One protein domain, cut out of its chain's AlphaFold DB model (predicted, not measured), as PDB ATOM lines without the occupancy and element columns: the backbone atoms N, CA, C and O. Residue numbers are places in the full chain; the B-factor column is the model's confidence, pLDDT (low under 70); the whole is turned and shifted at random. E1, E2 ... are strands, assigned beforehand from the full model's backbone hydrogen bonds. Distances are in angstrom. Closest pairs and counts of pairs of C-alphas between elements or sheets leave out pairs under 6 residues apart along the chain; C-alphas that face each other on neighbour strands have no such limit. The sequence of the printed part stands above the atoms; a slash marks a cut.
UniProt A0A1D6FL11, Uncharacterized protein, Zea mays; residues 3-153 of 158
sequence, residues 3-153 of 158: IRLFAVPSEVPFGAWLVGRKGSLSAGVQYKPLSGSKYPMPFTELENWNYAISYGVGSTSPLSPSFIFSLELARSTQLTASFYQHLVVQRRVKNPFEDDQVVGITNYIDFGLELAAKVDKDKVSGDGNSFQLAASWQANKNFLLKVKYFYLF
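Overview. This is residues 3 to 153 of the 158 residues of an uncharacterized protein of Zea mays (UniProt A0A1D6FL11). The domain is one long, twisted wall of eight strands, curled across its width but left open, with its two edges, E1 and E8, far from closing into a barrel. The long hairpin of E5 and E6 reaches past the ends of its neighbours E4 and E7 at one end of the wall, and the loop of residues 32 to 48 extends from the other end. The printed part has 151 residues with eight named strands, E1 to E8 in order along the chain, and no named helix; the sheet order is E1, E2, E3, E4, E5, E6, E7, E8, all antiparallel. The class is all strand, and the whole is loose, with a radius of gyration of the C-alphas of 21.6 A and spans of 76 by 36 by 32 A.

Arrangement. The eight strands make a meander, each strand the antiparallel neighbour of the one before. E1, residues 16 to 22, is an edge strand, and it forms a hairpin with E2, residues 25 to 31, at 169 degrees between their directions; N 18 and O 29 are 2.9 A apart, within hydrogen-bond range. E2 and E3, residues 49 to 57, form a hairpin at 162 degrees, with N 28 and O 52 at 2.8 A. E3 and E4, residues 66 to 74, form a hairpin at 169 degrees, with N 53 and O 71 at 2.9 A. E4 and E5, residues 78 to 94, form a hairpin at 167 degrees, with N 70 and O 82 at 2.8 A; the C-alphas that face each other run from 74 and 78 to 66 and 86. E5 and E6, residues 102 to 118, form a hairpin at 168 degrees; N 85 and O 111 are 2.8 A apart, while N 103 and O 93, near the turn, are 3.5 A apart. E6 and E7, residues 129 to 140, form a hairpin at 172 degrees, with N 112 and O 134 at 2.8 A; the C-alphas that face each other run from 117 and 129 to 107 and 139. E7 and E8, residues 143 to 153, form a hairpin at 172 degrees, with N 133 and O 149 at 2.9 A. E8 is the other edge strand, and E1 and E8 are apart. From edge to edge the strands' lines turn by 67 degrees and the way across the sheet turns by 72 degrees.

Along the chain. E1 begins at C-alpha 16, at (-12.809, 34.368, -13.827), and is 20.4 A long; E2 is 20.6 A long. E3 measures 26.8 A and E4 25.6 A. E5 and E6, 17 residues each, are the longest strands, at 51.4 A and 52.0 A; C-alpha 94, where E5 ends, is at (12.340, -13.336, -17.981). E7 is 36.0 A long. E8 is 33.6 A long and ends at C-alpha 153, at (-23.135, 13.949, -36.681).

Size, cuts and confidence. The two C-alphas farthest apart are those of Tyr 39 and Asp 99, 76.3 A, and the C-alphas of Ile 3 and Phe 153 are 36.0 A apart. The printed part has no cut. The link from E2 to E3, 17 residues, is long; those from E1 to E2, E4 to E5 and E7 to E8 are tight, and those from E3 to E4, E5 to E6 and E6 to E7 are short. The mean pLDDT of the printed part is 77.5; 48 residues are under 70, among them residues 3 to 14, 34 to 44, 92 to 105 and 121 to 128.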
ATOM      1  N   ILE A   3      -8.660  30.622  -7.592       47.88
ATOM      2  CA  ILE A   3      -9.052  31.594  -8.616       47.88
ATOM      3  C   ILE A   3      -7.847  31.743  -9.546       47.88
ATOM      4  O   ILE A   3      -6.774  32.145  -9.099       47.88
ATOM      5  N   ARG A   4      -8.001  31.392 -10.827       46.84
ATOM      6  CA  ARG A   4      -7.005  31.700 -11.865       46.84
ATOM      7  C   ARG A   4      -7.526  32.821 -12.753       46.84
ATOM      8  O   ARG A   4      -8.633  32.730 -13.277       46.84
ATOM      9  N   LEU A   5      -6.689  33.837 -12.934       43.53
ATOM     10  CA  LEU A   5      -6.888  34.947 -13.858       43.53
ATOM     11  C   LEU A   5      -5.900  34.766 -15.018       43.53
ATOM     12  O   LEU A   5      -4.713  34.547 -14.777       43.53
ATOM     13  N   PHE A   6      -6.376  34.819 -16.263       45.44
ATOM     14  CA  PHE A   6      -5.519  34.785 -17.453       45.44
ATOM     15  C   PHE A   6      -5.413  36.195 -18.027       45.44
ATOM     16  O   PHE A   6      -6.407  36.714 -18.529       45.44
ATOM     17  N   ALA A   7      -4.230  36.803 -17.945       38.44
ATOM     18  CA  ALA A   7      -3.956  38.120 -18.512       38.44
ATOM     19  C   ALA A   7      -3.180  37.981 -19.832       38.44
ATOM     20  O   ALA A   7      -2.139  37.322 -19.872       38.44
ATOM     21  N   VAL A   8      -3.675  38.615 -20.895       41.22
ATOM     22  CA  VAL A   8      -2.865  38.990 -22.065       41.22
ATOM     23  C   VAL A   8      -2.265  40.368 -21.744       41.22
ATOM     24  O   VAL A   8      -2.969  41.183 -21.143       41.22
ATOM     25  N   PRO A   9      -0.990  40.661 -22.063       41.38
ATOM     26  CA  PRO A   9      -0.326  41.886 -21.622       41.38
ATOM     27  C   PRO A   9      -0.784  43.098 -22.451       41.38
ATOM     28  O   PRO A   9      -0.053  43.580 -23.304       41.38
ATOM     29  N   SER A  10      -2.018  43.551 -22.218       44.69
ATOM     30  CA  SER A  10      -2.601  44.839 -22.646       44.69
ATOM     31  C   SER A  10      -4.112  44.917 -22.380       44.69
ATOM     32  O   SER A  10      -4.676  46.007 -22.410       44.69
ATOM     33  N   GLU A  11      -4.769  43.794 -22.073       49.72
ATOM     34  CA  GLU A  11      -6.203  43.721 -21.786       49.72
ATOM     35  C   GLU A  11      -6.416  43.124 -20.389       49.72
ATOM     36  O   GLU A  11      -5.874  42.070 -20.048       49.72
ATOM     37  N   VAL A  12      -7.191  43.819 -19.550       49.91
ATOM     38  CA  VAL A  12      -7.583  43.341 -18.215       49.91
ATOM     39  C   VAL A  12      -8.183  41.932 -18.358       49.91
ATOM     40  O   VAL A  12      -9.005  41.726 -19.253       49.91
ATOM     41  N   PRO A  13      -7.807  40.948 -17.514       51.84
ATOM     42  CA  PRO A  13      -8.351  39.596 -17.596       51.84
ATOM     43  C   PRO A  13      -9.876  39.637 -17.433       51.84
ATOM     44  O   PRO A  13     -10.384  39.825 -16.331       51.84
ATOM     45  N   PHE A  14     -10.619  39.463 -18.527       66.38
ATOM     46  CA  PHE A  14     -12.079  39.623 -18.526       66.38
ATOM     47  C   PHE A  14     -12.843  38.368 -18.079       66.38
ATOM     48  O   PHE A  14     -14.069  38.364 -18.080       66.38
ATOM     49  N   GLY A  15     -12.143  37.298 -17.693       71.19
ATOM     50  CA  GLY A  15     -12.752  36.045 -17.257       71.19
ATOM     51  C   GLY A  15     -12.232  35.559 -15.910       71.19
ATOM     52  O   GLY A  15     -11.056  35.724 -15.584       71.19
ATOM     53  N   ALA A  16     -13.111  34.918 -15.144       81.56
ATOM     54  CA  ALA A  16     -12.809  34.368 -13.827       81.56
ATOM     55  C   ALA A  16     -13.307  32.926 -13.723       81.56
ATOM     56  O   ALA A  16     -14.323  32.573 -14.314       81.56
ATOM     57  N   TRP A  17     -12.606  32.106 -12.944       86.38
ATOM     58  CA  TRP A  17     -13.038  30.755 -12.596       86.38
ATOM     59  C   TRP A  17     -13.202  30.630 -11.091       86.38
ATOM     60  O   TRP A  17     -12.299  30.992 -10.332       86.38
ATOM     61  N   LEU A  18     -14.319  30.047 -10.674       89.81
ATOM     62  CA  LEU A  18     -14.518  29.564  -9.319       89.81
ATOM     63  C   LEU A  18     -14.540  28.041  -9.359       89.81
ATOM     64  O   LEU A  18     -15.418  27.463  -9.988       89.81
ATOM     65  N   VAL A  19     -13.582  27.396  -8.691       92.25
ATOM     66  CA  VAL A  19     -13.480  25.930  -8.649       92.25
ATOM     67  C   VAL A  19     -13.441  25.435  -7.206       92.25
ATOM     68  O   VAL A  19     -12.638  25.895  -6.381       92.25
ATOM     69  N   GLY A  20     -14.302  24.462  -6.921       91.81
ATOM     70  CA  GLY A  20     -14.354  23.700  -5.682       91.81
ATOM     71  C   GLY A  20     -14.006  22.235  -5.929       91.81
ATOM     72  O   GLY A  20     -14.328  21.671  -6.972       91.81
ATOM     73  N   ARG A  21     -13.350  21.603  -4.955       91.75
ATOM     74  CA  ARG A  21     -13.035  20.173  -4.984       91.75
ATOM     75  C   ARG A  21     -13.291  19.557  -3.619       91.75
ATOM     76  O   ARG A  21     -12.873  20.114  -2.606       91.75
ATOM     77  N   LYS A  22     -13.929  18.389  -3.608       92.56
ATOM     78  CA  LYS A  22     -14.109  17.545  -2.424       92.56
ATOM     79  C   LYS A  22     -13.798  16.097  -2.802       92.56
ATOM     80  O   LYS A  22     -14.547  15.462  -3.540       92.56
ATOM     81  N   GLY A  23     -12.671  15.582  -2.311       89.44
ATOM     82  CA  GLY A  23     -12.191  14.242  -2.659       89.44
ATOM     83  C   GLY A  23     -11.920  14.101  -4.163       89.44
ATOM     84  O   GLY A  23     -11.093  14.830  -4.718       89.44
ATOM     85  N   SER A  24     -12.622  13.167  -4.805       91.75
ATOM     86  CA  SER A  24     -12.550  12.878  -6.247       91.75
ATOM     87  C   SER A  24     -13.468  13.738  -7.114       91.75
ATOM     88  O   SER A  24     -13.326  13.725  -8.332       91.75
ATOM     89  N   LEU A  25     -14.386  14.498  -6.511       92.88
ATOM     90  CA  LEU A  25     -15.320  15.356  -7.230       92.88
ATOM     91  C   LEU A  25     -14.801  16.797  -7.268       92.88
ATOM     92  O   LEU A  25     -14.433  17.358  -6.231       92.88
ATOM     93  N   SER A  26     -14.808  17.407  -8.447       94.12
ATOM     94  CA  SER A  26     -14.547  18.832  -8.649       94.12
ATOM     95  C   SER A  26     -15.709  19.459  -9.408       94.12
ATOM     96  O   SER A  26     -16.300  18.834 -10.280       94.12
ATOM     97  N   ALA A  27     -16.043  20.696  -9.079       95.12
ATOM     98  CA  ALA A  27     -17.030  21.478  -9.804       95.12
ATOM     99  C   ALA A  27     -16.495  22.894  -9.977       95.12
ATOM    100  O   ALA A  27     -15.788  23.410  -9.106       95.12
ATOM    101  N   GLY A  28     -16.812  23.513 -11.101       93.81
ATOM    102  CA  GLY A  28     -16.336  24.837 -11.422       93.81
ATOM    103  C   GLY A  28     -17.312  25.610 -12.281       93.81
ATOM    104  O   GLY A  28     -18.107  25.043 -13.027       93.81
ATOM    105  N   VAL A  29     -17.225  26.923 -12.157       92.38
ATOM    106  CA  VAL A  29     -17.970  27.870 -12.972       92.38
ATOM    107  C   VAL A  29     -16.977  28.879 -13.531       92.38
ATOM    108  O   VAL A  29     -16.131  29.393 -12.795       92.38
ATOM    109  N   GLN A  30     -17.065  29.142 -14.828       90.44
ATOM    110  CA  GLN A  30     -16.277  30.150 -15.522       90.44
ATOM    111  C   GLN A  30     -17.179  31.290 -15.957       90.44
ATOM    112  O   GLN A  30     -18.170  31.054 -16.638       90.44
ATOM    113  N   TYR A  31     -16.774  32.519 -15.670       86.12
ATOM    114  CA  TYR A  31     -17.255  33.698 -16.371       86.12
ATOM    115  C   TYR A  31     -16.301  34.018 -17.528       86.12
ATOM    116  O   TYR A  31     -15.092  34.160 -17.317       86.12
ATOM    117  N   LYS A  32     -16.827  34.096 -18.750       82.69
ATOM    118  CA  LYS A  32     -16.101  34.458 -19.971       82.69
ATOM    119  C   LYS A  32     -17.013  35.295 -20.884       82.69
ATOM    120  O   LYS A  32     -17.784  34.722 -21.658       82.69
ATOM    121  N   PRO A  33     -16.909  36.631 -20.838       74.25
ATOM    122  CA  PRO A  33     -17.752  37.506 -21.632       74.25
ATOM    123  C   PRO A  33     -17.443  37.382 -23.123       74.25
ATOM    124  O   PRO A  33     -16.306  37.109 -23.531       74.25
ATOM    125  N   LEU A  34     -18.466  37.576 -23.950       68.44
ATOM    126  CA  LEU A  34     -18.297  37.785 -25.385       68.44
ATOM    127  C   LEU A  34     -17.632  39.154 -25.597       68.44
ATOM    128  O   LEU A  34     -18.158  40.180 -25.173       68.44
ATOM    129  N   SER A  35     -16.440  39.165 -26.200       59.72
ATOM    130  CA  SER A  35     -15.700  40.402 -26.471       59.72
ATOM    131  C   SER A  35     -16.562  41.325 -27.337       59.72
ATOM    132  O   SER A  35     -16.882  40.967 -28.469       59.72
ATOM    133  N   GLY A  36     -16.982  42.480 -26.805       55.12
ATOM    134  CA  GLY A  36     -17.780  43.438 -27.579       55.12
ATOM    135  C   GLY A  36     -18.653  44.437 -26.816       55.12
ATOM    136  O   GLY A  36     -19.118  45.391 -27.437       55.12
ATOM    137  N   SER A  37     -18.893  44.300 -25.507       48.78
ATOM    138  CA  SER A  37     -19.773  45.250 -24.813       48.78
ATOM    139  C   SER A  37     -19.006  46.456 -24.243       48.78
ATOM    140  O   SER A  37     -18.174  46.345 -23.350       48.78
ATOM    141  N   LYS A  38     -19.339  47.660 -24.733       50.31
ATOM    142  CA  LYS A  38     -18.990  48.967 -24.129       50.31
ATOM    143  C   LYS A  38     -19.723  49.231 -22.790       50.31
ATOM    144  O   LYS A  38     -19.753  50.366 -22.324       50.31
ATOM    145  N   TYR A  39     -20.352  48.214 -22.200       50.38
ATOM    146  CA  TYR A  39     -21.315  48.318 -21.099       50.38
ATOM    147  C   TYR A  39     -20.818  47.594 -19.837       50.38
ATOM    148  O   TYR A  39     -19.963  46.710 -19.943       50.38
ATOM    149  N   PRO A  40     -21.322  47.959 -18.639       57.91
ATOM    150  CA  PRO A  40     -20.934  47.316 -17.388       57.91
ATOM    151  C   PRO A  40     -21.194  45.806 -17.464       57.91
ATOM    152  O   PRO A  40     -22.242  45.375 -17.931       57.91
ATOM    153  N   MET A  41     -20.200  45.030 -17.033       59.31
ATOM    154  CA  MET A  41     -20.124  43.563 -17.067       59.31
ATOM    155  C   MET A  41     -21.497  42.862 -16.928       59.31
ATOM    156  O   MET A  41     -22.061  42.857 -15.829       59.31
ATOM    157  N   PRO A  42     -22.046  42.251 -17.998       66.56
ATOM    158  CA  PRO A  42     -23.362  41.616 -17.966       66.56
ATOM    159  C   PRO A  42     -23.287  40.220 -17.328       66.56
ATOM    160  O   PRO A  42     -23.338  39.184 -17.994       66.56
ATOM    161  N   PHE A  43     -23.173  40.183 -15.998       66.75
ATOM    162  CA  PHE A  43     -23.140  38.943 -15.211       66.75
ATOM    163  C   PHE A  43     -24.445  38.133 -15.274       66.75
ATOM    164  O   PHE A  43     -24.453  36.958 -14.918       66.75
ATOM    165  N   THR A  44     -25.548  38.738 -15.716       67.94
ATOM    166  CA  THR A  44     -26.867  38.098 -15.828       67.94
ATOM    167  C   THR A  44     -27.036  37.255 -17.093       67.94
ATOM    168  O   THR A  44     -27.957  36.446 -17.164       67.94
ATOM    169  N   GLU A  45     -26.170  37.419 -18.093       75.25
ATOM    170  CA  GLU A  45     -26.262  36.687 -19.357       75.25
ATOM    171  C   GLU A  45     -25.659  35.282 -19.234       75.25
ATOM    172  O   GLU A  45     -24.452  35.117 -19.054       75.25
ATOM    173  N   LEU A  46     -26.496  34.253 -19.385       75.25
ATOM    174  CA  LEU A  46     -26.105  32.838 -19.320       75.25
ATOM    175  C   LEU A  46     -25.070  32.422 -20.385       75.25
ATOM    176  O   LEU A  46     -24.341  31.451 -20.183       75.25
ATOM    177  N   GLU A  47     -24.971  33.159 -21.494       78.81
ATOM    178  CA  GLU A  47     -23.992  32.928 -22.569       78.81
ATOM    179  C   GLU A  47     -22.553  33.305 -22.175       78.81
ATOM    180  O   GLU A  47     -21.586  32.903 -22.837       78.81
ATOM    181  N   ASN A  48     -22.402  34.050 -21.076       82.81
ATOM    182  CA  ASN A  48     -21.113  34.432 -20.507       82.81
ATOM    183  C   ASN A  48     -20.630  33.439 -19.440       82.81
ATOM    184  O   ASN A  48     -19.556  33.642 -18.874       82.81
ATOM    185  N   TRP A  49     -21.386  32.372 -19.166       86.06
ATOM    186  CA  TRP A  49     -21.062  31.390 -18.135       86.06
ATOM    187  C   TRP A  49     -20.823  29.995 -18.712       86.06
ATOM    188  O   TRP A  49     -21.610  29.500 -19.518       86.06
ATOM    189  N   ASN A  50     -19.766  29.333 -18.241       90.50
ATOM    190  CA  ASN A  50     -19.563  27.899 -18.433       90.50
ATOM    191  C   ASN A  50     -19.640  27.192 -17.082       90.50
ATOM    192  O   ASN A  50     -19.132  27.695 -16.078       90.50
ATOM    193  N   TYR A  51     -20.231  26.005 -17.069       93.00
ATOM    194  CA  TYR A  51     -20.368  25.172 -15.881       93.00
ATOM    195  C   TYR A  51     -19.676  23.846 -16.142       93.00
ATOM    196  O   TYR A  51     -19.901  23.240 -17.182       93.00
ATOM    197  N   ALA A  52     -18.861  23.377 -15.208       95.12
ATOM    198  CA  ALA A  52     -18.169  22.108 -15.343       95.12
ATOM    199  C   ALA A  52     -18.243  21.307 -14.047       95.12
ATOM    200  O   ALA A  52     -18.064  21.841 -12.951       95.12
ATOM    201  N   ILE A  53     -18.457  20.005 -14.174       96.25
ATOM    202  CA  ILE A  53     -18.311  19.040 -13.090       96.25
ATOM    203  C   ILE A  53     -17.405  17.915 -13.566       96.25
ATOM    204  O   ILE A  53     -17.500  17.457 -14.701       96.25
ATOM    205  N   SER A  54     -16.498  17.473 -12.709       95.50
ATOM    206  CA  SER A  54     -15.618  16.358 -13.004       95.50
ATOM    207  C   SER A  54     -15.490  15.430 -11.815       95.50
ATOM    208  O   SER A  54     -15.472  15.841 -10.654       95.50
ATOM    209  N   TYR A  55     -15.402  14.147 -12.119       94.44
ATOM    210  CA  TYR A  55     -15.133  13.101 -11.159       94.44
ATOM    211  C   TYR A  55     -13.915  12.328 -11.630       94.44
ATOM    212  O   TYR A  55     -13.887  11.820 -12.749       94.44
ATOM    213  N   GLY A  56     -12.899  12.244 -10.783       91.06
ATOM    214  CA  GLY A  56     -11.674  11.537 -11.111       91.06
ATOM    215  C   GLY A  56     -11.149  10.745  -9.934       91.06
ATOM    216  O   GLY A  56     -10.967  11.274  -8.831       91.06
ATOM    217  N   VAL A  57     -10.852   9.477 -10.182       86.56
ATOM    218  CA  VAL A  57     -10.066   8.665  -9.257       86.56
ATOM    219  C   VAL A  57      -8.615   8.846  -9.669       86.56
ATOM    220  O   VAL A  57      -8.150   8.269 -10.649       86.56
ATOM    221  N   GLY A  58      -7.937   9.749  -8.960       70.19
ATOM    222  CA  GLY A  58      -6.522  10.014  -9.170       70.19
ATOM    223  C   GLY A  58      -5.683   8.838  -8.688       70.19
ATOM    224  O   GLY A  58      -5.982   8.236  -7.658       70.19
ATOM    225  N   SER A  59      -4.623   8.543  -9.427       64.69
ATOM    226  CA  SER A  59      -3.597   7.619  -8.970       64.69
ATOM    227  C   SER A  59      -2.604   8.339  -8.050       64.69
ATOM    228  O   SER A  59      -2.232   9.485  -8.305       64.69
ATOM    229  N   THR A  60      -2.139   7.661  -7.001       70.75
ATOM    230  CA  THR A  60      -1.021   8.122  -6.159       70.75
ATOM    231  C   THR A  60       0.343   7.930  -6.831       70.75
ATOM    232  O   THR A  60       1.350   8.406  -6.311       70.75
ATOM    233  N   SER A  61       0.393   7.237  -7.975       73.38
ATOM    234  CA  SER A  61       1.619   6.903  -8.702       73.38
ATOM    235  C   SER A  61       1.406   6.868 -10.224       73.38
ATOM    236  O   SER A  61       0.393   6.352 -10.692       73.38
ATOM    237  N   PRO A  62       2.379   7.291 -11.047       68.88
ATOM    238  CA  PRO A  62       2.338   7.077 -12.499       68.88
ATOM    239  C   PRO A  62       2.184   5.601 -12.916       68.88
ATOM    240  O   PRO A  62       1.925   5.310 -14.075       68.88
ATOM    241  N   LEU A  63       2.372   4.663 -11.980       76.12
ATOM    242  CA  LEU A  63       2.267   3.221 -12.194       76.12
ATOM    243  C   LEU A  63       0.897   2.632 -11.836       76.12
ATOM    244  O   LEU A  63       0.732   1.416 -11.929       76.12
ATOM    245  N   SER A  64      -0.071   3.437 -11.397       82.81
ATOM    246  CA  SER A  64      -1.411   2.933 -11.074       82.81
ATOM    247  C   SER A  64      -2.462   3.501 -12.024       82.81
ATOM    248  O   SER A  64      -2.344   4.644 -12.474       82.81
ATOM    249  N   PRO A  65      -3.491   2.704 -12.355       85.75
ATOM    250  CA  PRO A  65      -4.542   3.145 -13.252       85.75
ATOM    251  C   PRO A  65      -5.301   4.328 -12.649       85.75
ATOM    252  O   PRO A  65      -5.455   4.442 -11.432       85.75
ATOM    253  N   SER A  66      -5.797   5.202 -13.513       91.06
ATOM    254  CA  SER A  66      -6.641   6.327 -13.112       91.06
ATOM    255  C   SER A  66      -7.676   6.612 -14.183       91.06
ATOM    256  O   SER A  66      -7.527   6.205 -15.333       91.06
ATOM    257  N   PHE A  67      -8.745   7.300 -13.811       93.06
ATOM    258  CA  PHE A  67      -9.705   7.789 -14.788       93.06
ATOM    259  C   PHE A  67     -10.292   9.120 -14.346       93.06
ATOM    260  O   PHE A  67     -10.326   9.442 -13.153       93.06
ATOM    261  N   ILE A  68     -10.761   9.884 -15.323       94.25
ATOM    262  CA  ILE A  68     -11.433  11.161 -15.144       94.25
ATOM    263  C   ILE A  68     -12.628  11.195 -16.087       94.25
ATOM    264  O   ILE A  68     -12.503  10.948 -17.282       94.25
ATOM    265  N   PHE A  69     -13.782  11.530 -15.538       95.62
ATOM    266  CA  PHE A  69     -14.966  11.910 -16.284       95.62
ATOM    267  C   PHE A  69     -15.233  13.395 -16.047       95.62
ATOM    268  O   PHE A  69     -15.162  13.862 -14.908       95.62
ATOM    269  N   SER A  70     -15.551  14.136 -17.099       95.81
ATOM    270  CA  SER A  70     -15.915  15.546 -17.024       95.81
ATOM    271  C   SER A  70     -17.142  15.828 -17.871       95.81
ATOM    272  O   SER A  70     -17.266  15.332 -18.986       95.81
ATOM    273  N   LEU A  71     -18.020  16.668 -17.345       95.81
ATOM    274  CA  LEU A  71     -19.180  17.190 -18.035       95.81
ATOM    275  C   LEU A  71     -19.131  18.714 -17.966       95.81
ATOM    276  O   LEU A  71     -19.054  19.281 -16.875       95.81
ATOM    277  N   GLU A  72     -19.176  19.359 -19.120       95.00
ATOM    278  CA  GLU A  72     -19.133  20.808 -19.272       95.00
ATOM    279  C   GLU A  72     -20.357  21.289 -20.049       95.00
ATOM    280  O   GLU A  72     -20.705  20.732 -21.085       95.00
ATOM    281  N   LEU A  73     -20.999  22.343 -19.557       92.06
ATOM    282  CA  LEU A  73     -21.984  23.128 -20.280       92.06
ATOM    283  C   LEU A  73     -21.361  24.490 -20.583       92.06
ATOM    284  O   LEU A  73     -21.270  25.352 -19.706       92.06
ATOM    285  N   ALA A  74     -20.934  24.675 -21.825       88.88
ATOM    286  CA  ALA A  74     -20.354  25.915 -22.304       88.88
ATOM    287  C   ALA A  74     -21.453  26.856 -22.808       88.88
ATOM    288  O   ALA A  74     -22.260  26.493 -23.672       88.88
ATOM    289  N   ARG A  75     -21.476  28.079 -22.264       84.94
ATOM    290  CA  ARG A  75     -22.354  29.189 -22.666       84.94
ATOM    291  C   ARG A  75     -23.837  28.827 -22.726       84.94
ATOM    292  O   ARG A  75     -24.567  29.377 -23.541       84.94
ATOM    293  N   SER A  76     -24.275  27.844 -21.941       83.19
ATOM    294  CA  SER A  76     -25.629  27.261 -22.002       83.19
ATOM    295  C   SER A  76     -26.059  26.696 -23.370       83.19
ATOM    296  O   SER A  76     -27.229  26.370 -23.551       83.19
ATOM    297  N   THR A  77     -25.139  26.538 -24.327       84.25
ATOM    298  CA  THR A  77     -25.455  26.137 -25.713       84.25
ATOM    299  C   THR A  77     -24.796  24.833 -26.132       84.25
ATOM    300  O   THR A  77     -25.333  24.147 -27.002       84.25
ATOM    301  N   GLN A  78     -23.674  24.455 -25.521       88.19
ATOM    302  CA  GLN A  78     -22.931  23.250 -25.874       88.19
ATOM    303  C   GLN A  78     -22.636  22.418 -24.628       88.19
ATOM    304  O   GLN A  78     -22.005  22.897 -23.689       88.19
ATOM    305  N   LEU A  79     -23.079  21.166 -24.637       92.19
ATOM    306  CA  LEU A  79     -22.765  20.170 -23.627       92.19
ATOM    307  C   LEU A  79     -21.623  19.288 -24.136       92.19
ATOM    308  O   LEU A  79     -21.771  18.625 -25.160       92.19
ATOM    309  N   THR A  80     -20.517  19.242 -23.408       93.56
ATOM    310  CA  THR A  80     -19.377  18.374 -23.699       93.56
ATOM    311  C   THR A  80     -19.200  17.374 -22.565       93.56
ATOM    312  O   THR A  80     -19.005  17.759 -21.415       93.56
ATOM    313  N   ALA A  81     -19.270  16.085 -22.877       95.44
ATOM    314  CA  ALA A  81     -18.938  15.001 -21.965       95.44
ATOM    315  C   ALA A  81     -17.629  14.356 -22.417       95.44
ATOM    316  O   ALA A  81     -17.532  13.878 -23.546       95.44
ATOM    317  N   SER A  82     -16.643  14.299 -21.530       95.88
ATOM    318  CA  SER A  82     -15.339  13.708 -21.818       95.88
ATOM    319  C   SER A  82     -14.989  12.658 -20.773       95.88
ATOM    320  O   SER A  82     -15.256  12.813 -19.580       95.88
ATOM    321  N   PHE A  83     -14.382  11.572 -21.223       95.44
ATOM    322  CA  PHE A  83     -13.891  10.488 -20.392       95.44
ATOM    323  C   PHE A  83     -12.449  10.190 -20.775       95.44
ATOM    324  O   PHE A  83     -12.123  10.073 -21.951       95.44
ATOM    325  N   TYR A  84     -11.592  10.046 -19.779       94.56
ATOM    326  CA  TYR A  84     -10.202   9.671 -19.950       94.56
ATOM    327  C   TYR A  84      -9.854   8.570 -18.959       94.56
ATOM    328  O   TYR A  84     -10.187   8.668 -17.778       94.56
ATOM    329  N   GLN A  85      -9.156   7.544 -19.427       93.38
ATOM    330  CA  GLN A  85      -8.700   6.429 -18.615       93.38
ATOM    331  C   GLN A  85      -7.246   6.104 -18.932       93.38
ATOM    332  O   GLN A  85      -6.881   5.884 -20.083       93.38
ATOM    333  N   HIS A  86      -6.446   6.022 -17.878       92.69
ATOM    334  CA  HIS A  86      -5.067   5.577 -17.886       92.69
ATOM    335  C   HIS A  86      -4.987   4.162 -17.311       92.69
ATOM    336  O   HIS A  86      -5.440   3.903 -16.190       92.69
ATOM    337  N   LEU A  87      -4.393   3.250 -18.068       90.06
ATOM    338  CA  LEU A  87      -4.154   1.864 -17.692       90.06
ATOM    339  C   LEU A  87      -2.657   1.580 -17.685       90.06
ATOM    340  O   LEU A  87      -1.919   1.974 -18.588       90.06
ATOM    341  N   VAL A  88      -2.231   0.819 -16.679       86.75
ATOM    342  CA  VAL A  88      -0.850   0.361 -16.534       86.75
ATOM    343  C   VAL A  88      -0.835  -1.156 -16.595       86.75
ATOM    344  O   VAL A  88      -1.457  -1.828 -15.773       86.75
ATOM    345  N   VAL A  89      -0.125  -1.703 -17.577       81.88
ATOM    346  CA  VAL A  89       0.026  -3.144 -17.782       81.88
ATOM    347  C   VAL A  89       1.493  -3.504 -17.602       81.88
ATOM    348  O   VAL A  89       2.339  -3.138 -18.413       81.88
ATOM    349  N   GLN A  90       1.818  -4.244 -16.547       75.69
ATOM    350  CA  GLN A  90       3.177  -4.734 -16.322       75.69
ATOM    351  C   GLN A  90       3.329  -6.139 -16.901       75.69
ATOM    352  O   GLN A  90       2.653  -7.075 -16.473       75.69
ATOM    353  N   ARG A  91       4.235  -6.302 -17.868       70.25
ATOM    354  CA  ARG A  91       4.636  -7.617 -18.380       70.25
ATOM    355  C   ARG A  91       5.954  -8.014 -17.730       70.25
ATOM    356  O   ARG A  91       6.925  -7.263 -17.771       70.25
ATOM    357  N   ARG A  92       5.996  -9.208 -17.142       61.94
ATOM    358  CA  ARG A  92       7.242  -9.806 -16.651       61.94
ATOM    359  C   ARG A  92       7.910 -10.516 -17.819       61.94
ATOM    360  O   ARG A  92       7.382 -11.515 -18.296       61.94
ATOM    361  N   VAL A  93       9.039  -9.994 -18.288       58.81
ATOM    362  CA  VAL A  93       9.888 -10.704 -19.247       58.81
ATOM    363  C   VAL A  93      11.026 -11.323 -18.447       58.81
ATOM    364  O   VAL A  93      11.745 -10.614 -17.748       58.81
ATOM    365  N   LYS A  94      11.148 -12.653 -18.491       55.91
ATOM    366  CA  LYS A  94      12.340 -13.336 -17.981       55.91
ATOM    367  C   LYS A  94      13.456 -13.148 -18.999       55.91
ATOM    368  O   LYS A  94      13.237 -13.426 -20.177       55.91
ATOM    369  N   ASN A  95      14.615 -12.672 -18.556       54.12
ATOM    370  CA  ASN A  95      15.816 -12.686 -19.375       54.12
ATOM    371  C   ASN A  95      16.286 -14.150 -19.504       54.12
ATOM    372  O   ASN A  95      16.609 -14.752 -18.486       54.12
ATOM    373  N   PRO A  96      16.310 -14.760 -20.701       58.06
ATOM    374  CA  PRO A  96      16.752 -16.147 -20.854       58.06
ATOM    375  C   PRO A  96      18.262 -16.346 -20.617       58.06
ATOM    376  O   PRO A  96      18.722 -17.481 -20.642       58.06
ATOM    377  N   PHE A  97      19.025 -15.268 -20.402       60.00
ATOM    378  CA  PHE A  97      20.472 -15.295 -20.158       60.00
ATOM    379  C   PHE A  97      20.874 -14.970 -18.708       60.00
ATOM    380  O   PHE A  97      22.052 -15.076 -18.379       60.00
ATOM    381  N   GLU A  98      19.930 -14.582 -17.844       56.47
ATOM    382  CA  GLU A  98      20.181 -14.293 -16.426       56.47
ATOM    383  C   GLU A  98      19.000 -14.798 -15.588       56.47
ATOM    384  O   GLU A  98      17.899 -14.245 -15.660       56.47
ATOM    385  N   ASP A  99      19.225 -15.842 -14.785       55.28
ATOM    386  CA  ASP A  99      18.170 -16.582 -14.071       55.28
ATOM    387  C   ASP A  99      17.370 -15.733 -13.056       55.28
ATOM    388  O   ASP A  99      16.211 -16.051 -12.773       55.28
ATOM    389  N   ASP A 100      17.933 -14.611 -12.588       54.69
ATOM    390  CA  ASP A 100      17.370 -13.781 -11.511       54.69
ATOM    391  C   ASP A 100      16.902 -12.371 -11.930       54.69
ATOM    392  O   ASP A 100      16.298 -11.659 -11.119       54.69
ATOM    393  N   GLN A 101      17.101 -11.938 -13.185       47.72
ATOM    394  CA  GLN A 101      16.721 -10.580 -13.614       47.72
ATOM    395  C   GLN A 101      15.417 -10.559 -14.427       47.72
ATOM    396  O   GLN A 101      15.387 -10.545 -15.659       47.72
ATOM    397  N   VAL A 102      14.284 -10.521 -13.718       52.62
ATOM    398  CA  VAL A 102      12.981 -10.203 -14.325       52.62
ATOM    399  C   VAL A 102      12.883  -8.690 -14.515       52.62
ATOM    400  O   VAL A 102      12.508  -7.959 -13.596       52.62
ATOM    401  N   VAL A 103      13.179  -8.198 -15.718       57.12
ATOM    402  CA  VAL A 103      12.933  -6.791 -16.058       57.12
ATOM    403  C   VAL A 103      11.449  -6.635 -16.398       57.12
ATOM    404  O   VAL A 103      10.963  -7.090 -17.435       57.12
ATOM    405  N   GLY A 104      10.690  -6.023 -15.488       60.12
ATOM    406  CA  GLY A 104       9.283  -5.700 -15.720       60.12
ATOM    407  C   GLY A 104       9.144  -4.611 -16.783       60.12
ATOM    408  O   GLY A 104       9.446  -3.446 -16.522       60.12
ATOM    409  N   ILE A 105       8.660  -4.959 -17.977       66.38
ATOM    410  CA  ILE A 105       8.309  -3.965 -18.993       66.38
ATOM    411  C   ILE A 105       6.939  -3.407 -18.617       66.38
ATOM    412  O   ILE A 105       5.920  -4.099 -18.704       66.38
ATOM    413  N   THR A 106       6.920  -2.153 -18.170       73.25
ATOM    414  CA  THR A 106       5.674  -1.434 -17.890       73.25
ATOM    415  C   THR A 106       5.172  -0.793 -19.172       73.25
ATOM    416  O   THR A 106       5.901  -0.062 -19.841       73.25
ATOM    417  N   ASN A 107       3.929  -1.094 -19.506       82.31
ATOM    418  CA  ASN A 107       3.249  -0.641 -20.694       82.31
ATOM    419  C   ASN A 107       2.095   0.277 -20.278       82.31
ATOM    420  O   ASN A 107       1.335  -0.067 -19.369       82.31
ATOM    421  N   TYR A 108       1.985   1.434 -20.927       87.88
ATOM    422  CA  TYR A 108       0.955   2.423 -20.622       87.88
ATOM    423  C   TYR A 108      -0.046   2.488 -21.762       87.88
ATOM    424  O   TYR A 108       0.335   2.612 -22.929       87.88
ATOM    425  N   ILE A 109      -1.326   2.396 -21.421       90.56
ATOM    426  CA  ILE A 109      -2.422   2.505 -22.374       90.56
ATOM    427  C   ILE A 109      -3.346   3.603 -21.873       90.56
ATOM    428  O   ILE A 109      -3.906   3.490 -20.787       90.56
ATOM    429  N   ASP A 110      -3.529   4.640 -22.674       93.44
ATOM    430  CA  ASP A 110      -4.524   5.666 -22.418       93.44
ATOM    431  C   ASP A 110      -5.662   5.551 -23.416       93.44
ATOM    432  O   ASP A 110      -5.453   5.293 -24.603       93.44
ATOM    433  N   PHE A 111      -6.867   5.803 -22.930       94.81
ATOM    434  CA  PHE A 111      -8.079   5.877 -23.721       94.81
ATOM    435  C   PHE A 111      -8.809   7.177 -23.399       94.81
ATOM    436  O   PHE A 111      -8.937   7.556 -22.236       94.81
ATOM    437  N   GLY A 112      -9.291   7.859 -24.431       95.62
ATOM    438  CA  GLY A 112     -10.042   9.099 -24.329       95.62
ATOM    439  C   GLY A 112     -11.286   9.051 -25.203       95.62
ATOM    440  O   GLY A 112     -11.242   8.571 -26.334       95.62
ATOM    441  N   LEU A 113     -12.386   9.578 -24.690       95.06
ATOM    442  CA  LEU A 113     -13.644   9.755 -25.398       95.06
ATOM    443  C   LEU A 113     -14.146  11.169 -25.138       95.06
ATOM    444  O   LEU A 113     -14.099  11.642 -24.006       95.06
ATOM    445  N   GLU A 114     -14.643  11.831 -26.172       95.56
ATOM    446  CA  GLU A 114     -15.284  13.138 -26.069       95.56
ATOM    447  C   GLU A 114     -16.551  13.159 -26.922       95.56
ATOM    448  O   GLU A 114     -16.532  12.802 -28.099       95.56
ATOM    449  N   LEU A 115     -17.654  13.580 -26.319       93.06
ATOM    450  CA  LEU A 115     -18.937  13.805 -26.962       93.06
ATOM    451  C   LEU A 115     -19.295  15.274 -26.770       93.06
ATOM    452  O   LEU A 115     -19.460  15.709 -25.634       93.06
ATOM    453  N   ALA A 116     -19.476  16.018 -27.854       91.44
ATOM    454  CA  ALA A 116     -20.007  17.374 -27.797       91.44
ATOM    455  C   ALA A 116     -21.368  17.427 -28.490       91.44
ATOM    456  O   ALA A 116     -21.508  17.002 -29.637       91.44
ATOM    457  N   ALA A 117     -22.371  17.951 -27.798       88.50
ATOM    458  CA  ALA A 117     -23.729  18.086 -28.293       88.50
ATOM    459  C   ALA A 117     -24.239  19.511 -28.091       88.50
ATOM    460  O   ALA A 117     -24.013  20.130 -27.050       88.50
ATOM    461  N   LYS A 118     -24.969  20.028 -29.076       85.25
ATOM    462  CA  LYS A 118     -25.631  21.327 -28.957       85.25
ATOM    463  C   LYS A 118     -26.934  21.169 -28.167       85.25
ATOM    464  O   LYS A 118     -27.717  20.259 -28.433       85.25
ATOM    465  N   VAL A 119     -27.149  22.041 -27.189       80.44
ATOM    466  CA  VAL A 119     -28.342  22.070 -26.322       80.44
ATOM    467  C   VAL A 119     -29.372  23.088 -26.825       80.44
ATOM    468  O   VAL A 119     -30.565  22.933 -26.571       80.44
ATOM    469  N   ASP A 120     -28.924  24.098 -27.573       72.12
ATOM    470  CA  ASP A 120     -29.783  25.144 -28.129       72.12
ATOM    471  C   ASP A 120     -30.733  24.584 -29.206       72.12
ATOM    472  O   ASP A 120     -30.293  24.023 -30.216       72.12
ATOM    473  N   LYS A 121     -32.042  24.729 -28.964       57.50
ATOM    474  CA  LYS A 121     -33.124  24.252 -29.837       57.50
ATOM    475  C   LYS A 121     -33.456  25.232 -30.966       57.50
ATOM    476  O   LYS A 121     -34.032  24.794 -31.960       57.50
ATOM    477  N   ASP A 122     -33.057  26.501 -30.850       56.31
ATOM    478  CA  ASP A 122     -33.584  27.572 -31.708       56.31
ATOM    479  C   ASP A 122     -32.633  27.971 -32.850       56.31
ATOM    480  O   ASP A 122     -33.053  28.580 -33.835       56.31
ATOM    481  N   LYS A 123     -31.356  27.561 -32.801       52.31
ATOM    482  CA  LYS A 123     -30.396  27.761 -33.902       52.31
ATOM    483  C   LYS A 123     -30.129  26.474 -34.678       52.31
ATOM    484  O   LYS A 123     -29.164  25.751 -34.399       52.31
ATOM    485  N   VAL A 124     -30.936  26.256 -35.720       50.06
ATOM    486  CA  VAL A 124     -30.767  25.249 -36.794       50.06
ATOM    487  C   VAL A 124     -29.586  25.626 -37.707       50.06
ATOM    488  O   VAL A 124     -29.728  25.831 -38.907       50.06
ATOM    489  N   SER A 125     -28.399  25.808 -37.134       46.28
ATOM    490  CA  SER A 125     -27.198  26.233 -37.862       46.28
ATOM    491  C   SER A 125     -26.102  25.182 -37.712       46.28
ATOM    492  O   SER A 125     -25.448  25.127 -36.672       46.28
ATOM    493  N   GLY A 126     -25.950  24.363 -38.758       49.16
ATOM    494  CA  GLY A 126     -24.700  23.820 -39.317       49.16
ATOM    495  C   GLY A 126     -23.801  22.896 -38.491       49.16
ATOM    496  O   GLY A 126     -23.388  21.866 -39.016       49.16
ATOM    497  N   ASP A 127     -23.473  23.237 -37.247       57.78
ATOM    498  CA  ASP A 127     -22.490  22.482 -36.466       57.78
ATOM    499  C   ASP A 127     -23.174  21.350 -35.698       57.78
ATOM    500  O   ASP A 127     -23.901  21.551 -34.722       57.78
ATOM    501  N   GLY A 128     -22.977  20.145 -36.225       67.25
ATOM    502  CA  GLY A 128     -23.509  18.900 -35.699       67.25
ATOM    503  C   GLY A 128     -22.862  18.476 -34.384       67.25
ATOM    504  O   GLY A 128     -21.775  18.922 -34.020       67.25
ATOM    505  N   ASN A 129     -23.519  17.557 -33.675       82.81
ATOM    506  CA  ASN A 129     -22.902  16.888 -32.532       82.81
ATOM    507  C   ASN A 129     -21.597  16.219 -32.998       82.81
ATOM    508  O   ASN A 129     -21.525  15.727 -34.124       82.81
ATOM    509  N   SER A 130     -20.572  16.157 -32.158       87.62
ATOM    510  CA  SER A 130     -19.325  15.468 -32.492       87.62
ATOM    511  C   SER A 130     -19.012  14.374 -31.487       87.62
ATOM    512  O   SER A 130     -19.382  14.444 -30.312       87.62
ATOM    513  N   PHE A 131     -18.343  13.342 -31.981       90.50
ATOM    514  CA  PHE A 131     -17.838  12.237 -31.194       90.50
ATOM    515  C   PHE A 131     -16.384  11.993 -31.563       90.50
ATOM    516  O   PHE A 131     -16.038  11.835 -32.735       90.50
ATOM    517  N   GLN A 132     -15.524  11.961 -30.557       93.56
ATOM    518  CA  GLN A 132     -14.104  11.714 -30.715       93.56
ATOM    519  C   GLN A 132     -13.697  10.577 -29.799       93.56
ATOM    520  O   GLN A 132     -14.123  10.496 -28.648       93.56
ATOM    521  N   LEU A 133     -12.832   9.721 -30.314       94.56
ATOM    522  CA  LEU A 133     -12.236   8.633 -29.565       94.56
ATOM    523  C   LEU A 133     -10.740   8.651 -29.837       94.56
ATOM    524  O   LEU A 133     -10.310   8.770 -30.980       94.56
ATOM    525  N   ALA A 134      -9.935   8.560 -28.796       94.81
ATOM    526  CA  ALA A 134      -8.491   8.553 -28.902       94.81
ATOM    527  C   ALA A 134      -7.917   7.442 -28.033       94.81
ATOM    528  O   ALA A 134      -8.444   7.127 -26.970       94.81
ATOM    529  N   ALA A 135      -6.816   6.864 -28.483       95.00
ATOM    530  CA  ALA A 135      -6.041   5.932 -27.691       95.00
ATOM    531  C   ALA A 135      -4.553   6.222 -27.874       95.00
ATOM    532  O   ALA A 135      -4.100   6.530 -28.982       95.00
ATOM    533  N   SER A 136      -3.786   6.102 -26.796       93.81
ATOM    534  CA  SER A 136      -2.330   6.049 -26.863       93.81
ATOM    535  C   SER A 136      -1.812   4.784 -26.222       93.81
ATOM    536  O   SER A 136      -2.269   4.366 -25.167       93.81
ATOM    537  N   TRP A 137      -0.841   4.167 -26.882       92.00
ATOM    538  CA  TRP A 137      -0.194   2.964 -26.410       92.00
ATOM    539  C   TRP A 137       1.315   3.164 -26.390       92.00
ATOM    540  O   TRP A 137       1.964   3.238 -27.436       92.00
ATOM    541  N   GLN A 138       1.879   3.246 -25.190       88.69
ATOM    542  CA  GLN A 138       3.315   3.259 -24.978       88.69
ATOM    543  C   GLN A 138       3.796   1.838 -24.689       88.69
ATOM    544  O   GLN A 138       3.795   1.373 -23.547       88.69
ATOM    545  N   ALA A 139       4.206   1.140 -25.748       78.94
ATOM    546  CA  ALA A 139       4.612  -0.255 -25.647       78.94
ATOM    547  C   ALA A 139       5.959  -0.445 -24.926       78.94
ATOM    548  O   ALA A 139       6.166  -1.467 -24.271       78.94
ATOM    549  N   ASN A 140       6.864   0.532 -25.056       73.00
ATOM    550  CA  ASN A 140       8.176   0.602 -24.403       73.00
ATOM    551  C   ASN A 140       8.643   2.080 -24.367       73.00
ATOM    552  O   ASN A 140       8.043   2.934 -25.018       73.00
ATOM    553  N   LYS A 141       9.748   2.396 -23.679       74.06
ATOM    554  CA  LYS A 141      10.403   3.720 -23.656       74.06
ATOM    555  C   LYS A 141      10.645   4.311 -25.052       74.06
ATOM    556  O   LYS A 141      10.614   5.524 -25.198       74.06
ATOM    557  N   ASN A 142      10.836   3.458 -26.058       80.38
ATOM    558  CA  ASN A 142      11.196   3.864 -27.417       80.38
ATOM    559  C   ASN A 142      10.017   3.864 -28.404       80.38
ATOM    560  O   ASN A 142      10.198   4.276 -29.546       80.38
ATOM    561  N   PHE A 143       8.833   3.375 -28.011       84.19
ATOM    562  CA  PHE A 143       7.699   3.230 -28.927       84.19
ATOM    563  C   PHE A 143       6.399   3.743 -28.313       84.19
ATOM    564  O   PHE A 143       5.927   3.223 -27.298       84.19
ATOM    565  N   LEU A 144       5.810   4.738 -28.976       90.12
ATOM    566  CA  LEU A 144       4.541   5.356 -28.617       90.12
ATOM    567  C   LEU A 144       3.651   5.430 -29.857       90.12
ATOM    568  O   LEU A 144       3.959   6.147 -30.807       90.12
ATOM    569  N   LEU A 145       2.533   4.717 -29.817       91.44
ATOM    570  CA  LEU A 145       1.488   4.788 -30.827       91.44
ATOM    571  C   LEU A 145       0.364   5.695 -30.325       91.44
ATOM    572  O   LEU A 145      -0.054   5.580 -29.174       91.44
ATOM    573  N   LYS A 146      -0.149   6.577 -31.184       94.12
ATOM    574  CA  LYS A 146      -1.329   7.403 -30.900       94.12
ATOM    575  C   LYS A 146      -2.309   7.301 -32.055       94.12
ATOM    576  O   LYS A 146      -1.912   7.444 -33.208       94.12
ATOM    577  N   VAL A 147      -3.577   7.088 -31.739       93.94
ATOM    578  CA  VAL A 147      -4.667   7.021 -32.713       93.94
ATOM    579  C   VAL A 147      -5.785   7.937 -32.240       93.94
ATOM    580  O   VAL A 147      -6.125   7.943 -31.058       93.94
ATOM    581  N   LYS A 148      -6.354   8.716 -33.162       94.00
ATOM    582  CA  LYS A 148      -7.526   9.557 -32.921       94.00
ATOM    583  C   LYS A 148      -8.538   9.328 -34.036       94.00
ATOM    584  O   LYS A 148      -8.207   9.450 -35.211       94.00
ATOM    585  N   TYR A 149      -9.762   9.019 -33.646       91.44
ATOM    586  CA  TYR A 149     -10.930   8.910 -34.498       91.44
ATOM    587  C   TYR A 149     -11.878  10.073 -34.198       91.44
ATOM    588  O   TYR A 149     -12.111  10.409 -33.036       91.44
ATOM    589  N   PHE A 150     -12.403  10.699 -35.248       88.50
ATOM    590  CA  PHE A 150     -13.304  11.843 -35.165       88.50
ATOM    591  C   PHE A 150     -14.511  11.595 -36.066       88.50
ATOM    592  O   PHE A 150     -14.345  11.254 -37.237       88.50
ATOM    593  N   TYR A 151     -15.709  11.790 -35.524       82.88
ATOM    594  CA  TYR A 151     -16.965  11.674 -36.245       82.88
ATOM    595  C   TYR A 151     -17.853  12.889 -35.971       82.88
ATOM    596  O   TYR A 151     -18.024  13.302 -34.822       82.88
ATOM    597  N   LEU A 152     -18.436  13.444 -37.034       77.81
ATOM    598  CA  LEU A 152     -19.370  14.565 -36.971       77.81
ATOM    599  C   LEU A 152     -20.772  14.075 -37.346       77.81
ATOM    600  O   LEU A 152     -20.994  13.588 -38.454       77.81
ATOM    601  N   PHE A 153     -21.725  14.227 -36.434       69.06
ATOM    602  CA  PHE A 153     -23.135  13.949 -36.681       69.06
ATOM    603  C   PHE A 153     -23.761  15.110 -37.450       69.06
ATOM    604  O   PHE A 153     -24.317  16.037 -36.863       69.06
TER     605      PHE A 153